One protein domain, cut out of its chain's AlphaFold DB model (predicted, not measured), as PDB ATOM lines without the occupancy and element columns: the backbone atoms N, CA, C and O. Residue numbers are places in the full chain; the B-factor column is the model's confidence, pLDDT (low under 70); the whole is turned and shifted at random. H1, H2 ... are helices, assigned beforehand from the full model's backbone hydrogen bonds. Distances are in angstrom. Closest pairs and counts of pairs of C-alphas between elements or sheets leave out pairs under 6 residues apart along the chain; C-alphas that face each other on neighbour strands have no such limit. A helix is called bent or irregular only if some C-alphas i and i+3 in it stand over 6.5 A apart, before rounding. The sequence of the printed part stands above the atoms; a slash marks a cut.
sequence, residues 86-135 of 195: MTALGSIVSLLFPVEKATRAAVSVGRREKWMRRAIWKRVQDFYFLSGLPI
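Overview. This is residues 86 to 135 of the 195 residues of the protein "8-amino-7-oxononanoate synthase" of Carex littledalei (UniProt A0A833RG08). Two helices, H1 and then the shorter H2, meet near their ends in an open L, joined at the corner by a single residue, Glu 113. The two arms spread away from that corner, and after H2 the last four residues, 132 to 135, form a short tail. The printed part has 50 residues, with two named helices in the order H1, H2 and no named strand; the class is all helix. The whole is extended, with a radius of gyration of the C-alphas of 19.3 A, and the C-alphas span 58 by 23 by 10 A.

Arrangement. H1, residues 86 to 112, and H2, residues 114 to 131, are joined by a tight link of one residue. They are close but not clearly touching, with 1 pair of C-alphas within 8 A. The closest C-alphas are those of Gly 110 and Met 116, 8.0 A apart. The lines of the two helices are about perpendicular, at 76 degrees, and their centres are 31.1 A apart. Residues 86 to 123, of which 86 to 112 belong to H1 and 114 to 123 to H2, stand free, and so do residues 128 to 133, of which 128 to 131 belong to H2. In H2 every O i to N i+4 pair is within hydrogen-bond range; in H1 15 of 23 are.

Along the chain. H1 begins at C-alpha 86, at (165.617, 179.838, 109.684), and ends at C-alpha 112, at (161.611, 144.898, 89.594), 40.5 A from first to last C-alpha. It has a kink of 26 degrees near residue 95. H1 is neither bent nor irregular, but only just: C-alphas 95 and 98 are 6.4 A apart. H2 measures 26.0 A from its first to its last C-alpha and ends at C-alpha 131, at (135.334, 150.469, 73.175).

Size, cuts and confidence. The two C-alphas farthest apart are those of Thr 87 and Gly 132, at 57.9 A. The printed part has no cut, and its one link between named elements is tight. The mean pLDDT of the printed part is 84.8; residues 86 to 96 are under 70, where the model's confidence is low.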
ATOM      1  N   MET A  86     164.769 181.041 109.733       51.84
ATOM      2  CA  MET A  86     165.617 179.838 109.684       51.84
ATOM      3  C   MET A  86     165.162 178.717 110.634       51.84
ATOM      4  O   MET A  86     165.436 177.547 110.377       51.84
ATOM      5  N   THR A  87     164.411 179.030 111.691       56.19
ATOM      6  CA  THR A  87     163.886 178.020 112.628       56.19
ATOM      7  C   THR A  87     162.629 177.314 112.108       56.19
ATOM      8  O   THR A  87     162.386 176.167 112.474       56.19
ATOM      9  N   ALA A  88     161.872 177.932 111.194       53.88
ATOM     10  CA  ALA A  88     160.705 177.310 110.557       53.88
ATOM     11  C   ALA A  88     161.086 176.316 109.438       53.88
ATOM     12  O   ALA A  88     160.368 175.348 109.188       53.88
ATOM     13  N   LEU A  89     162.244 176.509 108.793       56.72
ATOM     14  CA  LEU A  89     162.739 175.628 107.728       56.72
ATOM     15  C   LEU A  89     163.322 174.301 108.253       56.72
ATOM     16  O   LEU A  89     163.284 173.300 107.537       56.72
ATOM     17  N   GLY A  90     163.789 174.245 109.507       58.41
ATOM     18  CA  GLY A  90     164.305 173.007 110.118       58.41
ATOM     19  C   GLY A  90     163.257 171.887 110.227       58.41
ATOM     20  O   GLY A  90     163.567 170.708 110.028       58.41
ATOM     21  N   SER A  91     161.990 172.250 110.446       57.78
ATOM     22  CA  SER A  91     160.876 171.295 110.521       57.78
ATOM     23  C   SER A  91     160.465 170.743 109.148       57.78
ATOM     24  O   SER A  91     160.047 169.591 109.053       57.78
ATOM     25  N   ILE A  92     160.632 171.517 108.068       60.22
ATOM     26  CA  ILE A  92     160.294 171.080 106.700       60.22
ATOM     27  C   ILE A  92     161.337 170.086 106.172       60.22
ATOM     28  O   ILE A  92     160.980 169.095 105.536       60.22
ATOM     29  N   VAL A  93     162.621 170.286 106.488       61.44
ATOM     30  CA  VAL A  93     163.701 169.382 106.046       61.44
ATOM     31  C   VAL A  93     163.556 167.979 106.646       61.44
ATOM     32  O   VAL A  93     163.812 166.982 105.971       61.44
ATOM     33  N   SER A  94     163.047 167.876 107.874       62.84
ATOM     34  CA  SER A  94     162.827 166.585 108.543       62.84
ATOM     35  C   SER A  94     161.700 165.755 107.906       62.84
ATOM     36  O   SER A  94     161.758 164.525 107.920       62.84
ATOM     37  N   LEU A  95     160.709 166.405 107.287       61.88
ATOM     38  CA  LEU A  95     159.606 165.745 106.572       61.88
ATOM     39  C   LEU A  95     160.012 165.225 105.182       61.88
ATOM     40  O   LEU A  95     159.352 164.335 104.648       61.88
ATOM     41  N   LEU A  96     161.105 165.726 104.599       67.81
ATOM     42  CA  LEU A  96     161.563 165.324 103.261       67.81
ATOM     43  C   LEU A  96     162.273 163.958 103.252       67.81
ATOM     44  O   LEU A  96     162.150 163.207 102.285       67.81
ATOM     45  N   PHE A  97     162.946 163.581 104.342       74.75
ATOM     46  CA  PHE A  97     163.645 162.294 104.466       74.75
ATOM     47  C   PHE A  97     162.757 161.044 104.298       74.75
ATOM     48  O   PHE A  97     163.144 160.139 103.548       74.75
ATOM     49  N   PRO A  98     161.587 160.918 104.961       81.56
ATOM     50  CA  PRO A  98     160.716 159.761 104.749       81.56
ATOM     51  C   PRO A  98     160.160 159.709 103.318       81.56
ATOM     52  O   PRO A  98     160.040 158.619 102.754       81.56
ATOM     53  N   VAL A  99     159.898 160.864 102.698       86.06
ATOM     54  CA  VAL A  99     159.419 160.955 101.308       86.06
ATOM     55  C   VAL A  99     160.490 160.481 100.326       86.06
ATOM     56  O   VAL A  99     160.185 159.714  99.409       86.06
ATOM     57  N   GLU A 100     161.755 160.853 100.533       85.62
ATOM     58  CA  GLU A 100     162.868 160.389  99.698       85.62
ATOM     59  C   GLU A 100     163.030 158.863  99.771       85.62
ATOM     60  O   GLU A 100     163.095 158.185  98.737       85.62
ATOM     61  N   LYS A 101     163.027 158.297 100.986       88.44
ATOM     62  CA  LYS A 101     163.144 156.843 101.184       88.44
ATOM     63  C   LYS A 101     161.981 156.084 100.545       88.44
ATOM     64  O   LYS A 101     162.219 155.094  99.850       88.44
ATOM     65  N   ALA A 102     160.748 156.555 100.737       90.00
ATOM     66  CA  ALA A 102     159.562 155.950 100.135       90.00
ATOM     67  C   ALA A 102     159.611 156.012  98.600       90.00
ATOM     68  O   ALA A 102     159.353 155.012  97.931       90.00
ATOM     69  N   THR A 103     160.030 157.147  98.035       90.25
ATOM     70  CA  THR A 103     160.159 157.324  96.582       90.25
ATOM     71  C   THR A 103     161.219 156.387  96.005       90.25
ATOM     72  O   THR A 103     160.977 155.702  95.009       90.25
ATOM     73  N   ARG A 104     162.385 156.278  96.655       90.56
ATOM     74  CA  ARG A 104     163.464 155.378  96.226       90.56
ATOM     75  C   ARG A 104     163.041 153.908  96.283       90.56
ATOM     76  O   ARG A 104     163.376 153.141  95.376       90.56
ATOM     77  N   ALA A 105     162.277 153.525  97.305       92.56
ATOM     78  CA  ALA A 105     161.689 152.193  97.401       92.56
ATOM     79  C   ALA A 105     160.665 151.946  96.280       92.56
ATOM     80  O   ALA A 105     160.782 150.948  95.570       92.56
ATOM     81  N   ALA A 106     159.736 152.877  96.046       91.12
ATOM     82  CA  ALA A 106     158.722 152.768  94.997       91.12
ATOM     83  C   ALA A 106     159.339 152.645  93.592       91.12
ATOM     84  O   ALA A 106     158.917 151.799  92.804       91.12
ATOM     85  N   VAL A 107     160.387 153.419  93.286       91.31
ATOM     86  CA  VAL A 107     161.115 153.314  92.009       91.31
ATOM     87  C   VAL A 107     161.819 151.961  91.878       91.31
ATOM     88  O   VAL A 107     161.781 151.350  90.808       91.31
ATOM     89  N   SER A 108     162.440 151.462  92.951       93.06
ATOM     90  CA  SER A 108     163.094 150.144  92.954       93.06
ATOM     91  C   SER A 108     162.091 149.012  92.709       93.06
ATOM     92  O   SER A 108     162.317 148.158  91.845       93.06
ATOM     93  N   VAL A 109     160.948 149.043  93.399       91.56
ATOM     94  CA  VAL A 109     159.855 148.077  93.217       91.56
ATOM     95  C   VAL A 109     159.287 148.179  91.803       91.56
ATOM     96  O   VAL A 109     159.219 147.172  91.105       91.56
ATOM     97  N   GLY A 110     159.006 149.388  91.310       88.69
ATOM     98  CA  GLY A 110     158.482 149.610  89.958       88.69
ATOM     99  C   GLY A 110     159.421 149.168  88.826       88.69
ATOM    100  O   GLY A 110     158.955 148.889  87.718       88.69
ATOM    101  N   ARG A 111     160.734 149.076  89.085       89.56
ATOM    102  CA  ARG A 111     161.718 148.487  88.156       89.56
ATOM    103  C   ARG A 111     161.729 146.956  88.206       89.56
ATOM    104  O   ARG A 111     161.885 146.323  87.163       89.56
ATOM    105  N   ARG A 112     161.574 146.360  89.392       91.31
ATOM    106  CA  ARG A 112     161.611 144.898  89.594       91.31
ATOM    107  C   ARG A 112     160.292 144.226  89.208       91.31
ATOM    108  O   ARG A 112     160.287 143.167  88.583       91.31
ATOM    109  N   GLU A 113     159.168 144.860  89.507       93.81
ATOM    110  CA  GLU A 113     157.830 144.297  89.341       93.81
ATOM    111  C   GLU A 113     157.220 144.593  87.964       93.81
ATOM    112  O   GLU A 113     156.238 145.318  87.802       93.81
ATOM    113  N   LYS A 114     157.774 143.958  86.925       92.56
ATOM    114  CA  LYS A 114     157.258 144.069  85.544       92.56
ATOM    115  C   LYS A 114     155.816 143.555  85.383       92.56
ATOM    116  O   LYS A 114     155.163 143.846  84.381       92.56
ATOM    117  N   TRP A 115     155.309 142.768  86.336       94.62
ATOM    118  CA  TRP A 115     153.946 142.228  86.308       94.62
ATOM    119  C   TRP A 115     152.880 143.329  86.380       94.62
ATOM    120  O   TRP A 115     151.884 143.233  85.667       94.62
ATOM    121  N   MET A 116     153.124 144.409  87.131       94.12
ATOM    122  CA  MET A 116     152.176 145.520  87.259       94.12
ATOM    123  C   MET A 116     151.940 146.210  85.911       94.12
ATOM    124  O   MET A 116     150.799 146.441  85.516       94.12
ATOM    125  N   ARG A 117     153.013 146.448  85.144       92.25
ATOM    126  CA  ARG A 117     152.913 147.008  83.785       92.25
ATOM    127  C   ARG A 117     152.116 146.089  82.858       92.25
ATOM    128  O   ARG A 117     151.263 146.571  82.123       92.25
ATOM    129  N   ARG A 118     152.343 144.771  82.924       94.94
ATOM    130  CA  ARG A 118     151.586 143.783  82.130       94.94
ATOM    131  C   ARG A 118     150.100 143.766  82.493       94.94
ATOM    132  O   ARG A 118     149.266 143.725  81.597       94.94
ATOM    133  N   ALA A 119     149.765 143.835  83.781       96.38
ATOM    134  CA  ALA A 119     148.378 143.879  84.241       96.38
ATOM    135  C   ALA A 119     147.656 145.156  83.779       96.38
ATOM    136  O   ALA A 119     146.510 145.083  83.338       96.38
ATOM    137  N   ILE A 120     148.334 146.308  83.822       95.75
ATOM    138  CA  ILE A 120     147.805 147.575  83.297       95.75
ATOM    139  C   ILE A 120     147.561 147.464  81.790       95.75
ATOM    140  O   ILE A 120     146.460 147.755  81.332       95.75
ATOM    141  N   TRP A 121     148.543 146.981  81.023       95.50
ATOM    142  CA  TRP A 121     148.398 146.815  79.574       95.50
ATOM    143  C   TRP A 121     147.293 145.834  79.188       95.50
ATOM    144  O   TRP A 121     146.575 146.095  78.228       95.50
ATOM    145  N   LYS A 122     147.092 144.762  79.962       96.81
ATOM    146  CA  LYS A 122     145.958 143.853  79.762       96.81
ATOM    147  C   LYS A 122     144.623 144.592  79.885       96.81
ATOM    148  O   LYS A 122     143.792 144.485  78.996       96.81
ATOM    149  N   ARG A 123     144.452 145.424  80.918       96.50
ATOM    150  CA  ARG A 123     143.232 146.237  81.083       96.50
ATOM    151  C   ARG A 123     143.043 147.255  79.957       96.50
ATOM    152  O   ARG A 123     141.914 147.504  79.552       96.50
ATOM    153  N   VAL A 124     144.129 147.834  79.443       96.12
ATOM    154  CA  VAL A 124     144.080 148.745  78.285       96.12
ATOM    155  C   VAL A 124     143.627 147.999  77.025       96.12
ATOM    156  O   VAL A 124     142.814 148.523  76.271       96.12
ATOM    157  N   GLN A 125     144.100 146.767  76.815       95.25
ATOM    158  CA  GLN A 125     143.654 145.912  75.710       95.25
ATOM    159  C   GLN A 125     142.187 145.495  75.858       95.25
ATOM    160  O   GLN A 125     141.441 145.558  74.884       95.25
ATOM    161  N   ASP A 126     141.757 145.136  77.068       96.12
ATOM    162  CA  ASP A 126     140.354 144.815  77.351       96.12
ATOM    163  C   ASP A 126     139.457 146.034  77.063       96.12
ATOM    164  O   ASP A 126     138.423 145.919  76.409       96.12
ATOM    165  N   PHE A 127     139.886 147.233  77.471       95.19
ATOM    166  CA  PHE A 127     139.183 148.475  77.152       95.19
ATOM    167  C   PHE A 127     139.151 148.752  75.644       95.19
ATOM    168  O   PHE A 127     138.114 149.163  75.122       95.19
ATOM    169  N   TYR A 128     140.255 148.521  74.928       94.56
ATOM    170  CA  TYR A 128     140.302 148.640  73.469       94.56
ATOM    171  C   TYR A 128     139.287 147.708  72.801       94.56
ATOM    172  O   TYR A 128     138.533 148.145  71.938       94.56
ATOM    173  N   PHE A 129     139.222 146.452  73.243       96.19
ATOM    174  CA  PHE A 129     138.279 145.468  72.718       96.19
ATOM    175  C   PHE A 129     136.819 145.874  72.960       96.19
ATOM    176  O   PHE A 129     135.985 145.721  72.072       96.19
ATOM    177  N   LEU A 130     136.513 146.429  74.138       96.31
ATOM    178  CA  LEU A 130     135.155 146.849  74.496       96.31
ATOM    179  C   LEU A 130     134.727 148.168  73.834       96.31
ATOM    180  O   LEU A 130     133.560 148.328  73.491       96.31
ATOM    181  N   SER A 131     135.646 149.124  73.683       94.75
ATOM    182  CA  SER A 131     135.334 150.469  73.175       94.75
ATOM    183  C   SER A 131     135.573 150.640  71.674       94.75
ATOM    184  O   SER A 131     135.001 151.543  71.066       94.75
ATOM    185  N   GLY A 132     136.454 149.833  71.078       94.19
ATOM    186  CA  GLY A 132     136.945 150.007  69.709       94.19
ATOM    187  C   GLY A 132     137.844 151.237  69.507       94.19
ATOM    188  O   GLY A 132     138.239 151.519  68.376       94.19
ATOM    189  N   LEU A 133     138.175 151.985  70.567       91.75
ATOM    190  CA  LEU A 133     138.955 153.222  70.476       91.75
ATOM    191  C   LEU A 133     140.456 152.921  70.479       91.75
ATOM    192  O   LEU A 133     140.957 152.504  71.519       91.75
ATOM    193  N   PRO A 134     141.207 153.164  69.387       89.75
ATOM    194  CA  PRO A 134     142.635 152.856  69.332       89.75
ATOM    195  C   PRO A 134     143.410 153.647  70.386       89.75
ATOM    196  O   PRO A 134     143.527 154.869  70.310       89.75
ATOM    197  N   ILE A 135     143.951 152.935  71.375       91.12
ATOM    198  CA  ILE A 135     144.698 153.514  72.492       91.12
ATOM    199  C   ILE A 135     146.152 153.065  72.415       91.12
ATOM    200  O   ILE A 135     146.456 151.875  72.397       91.12
TER     201      ILE A 135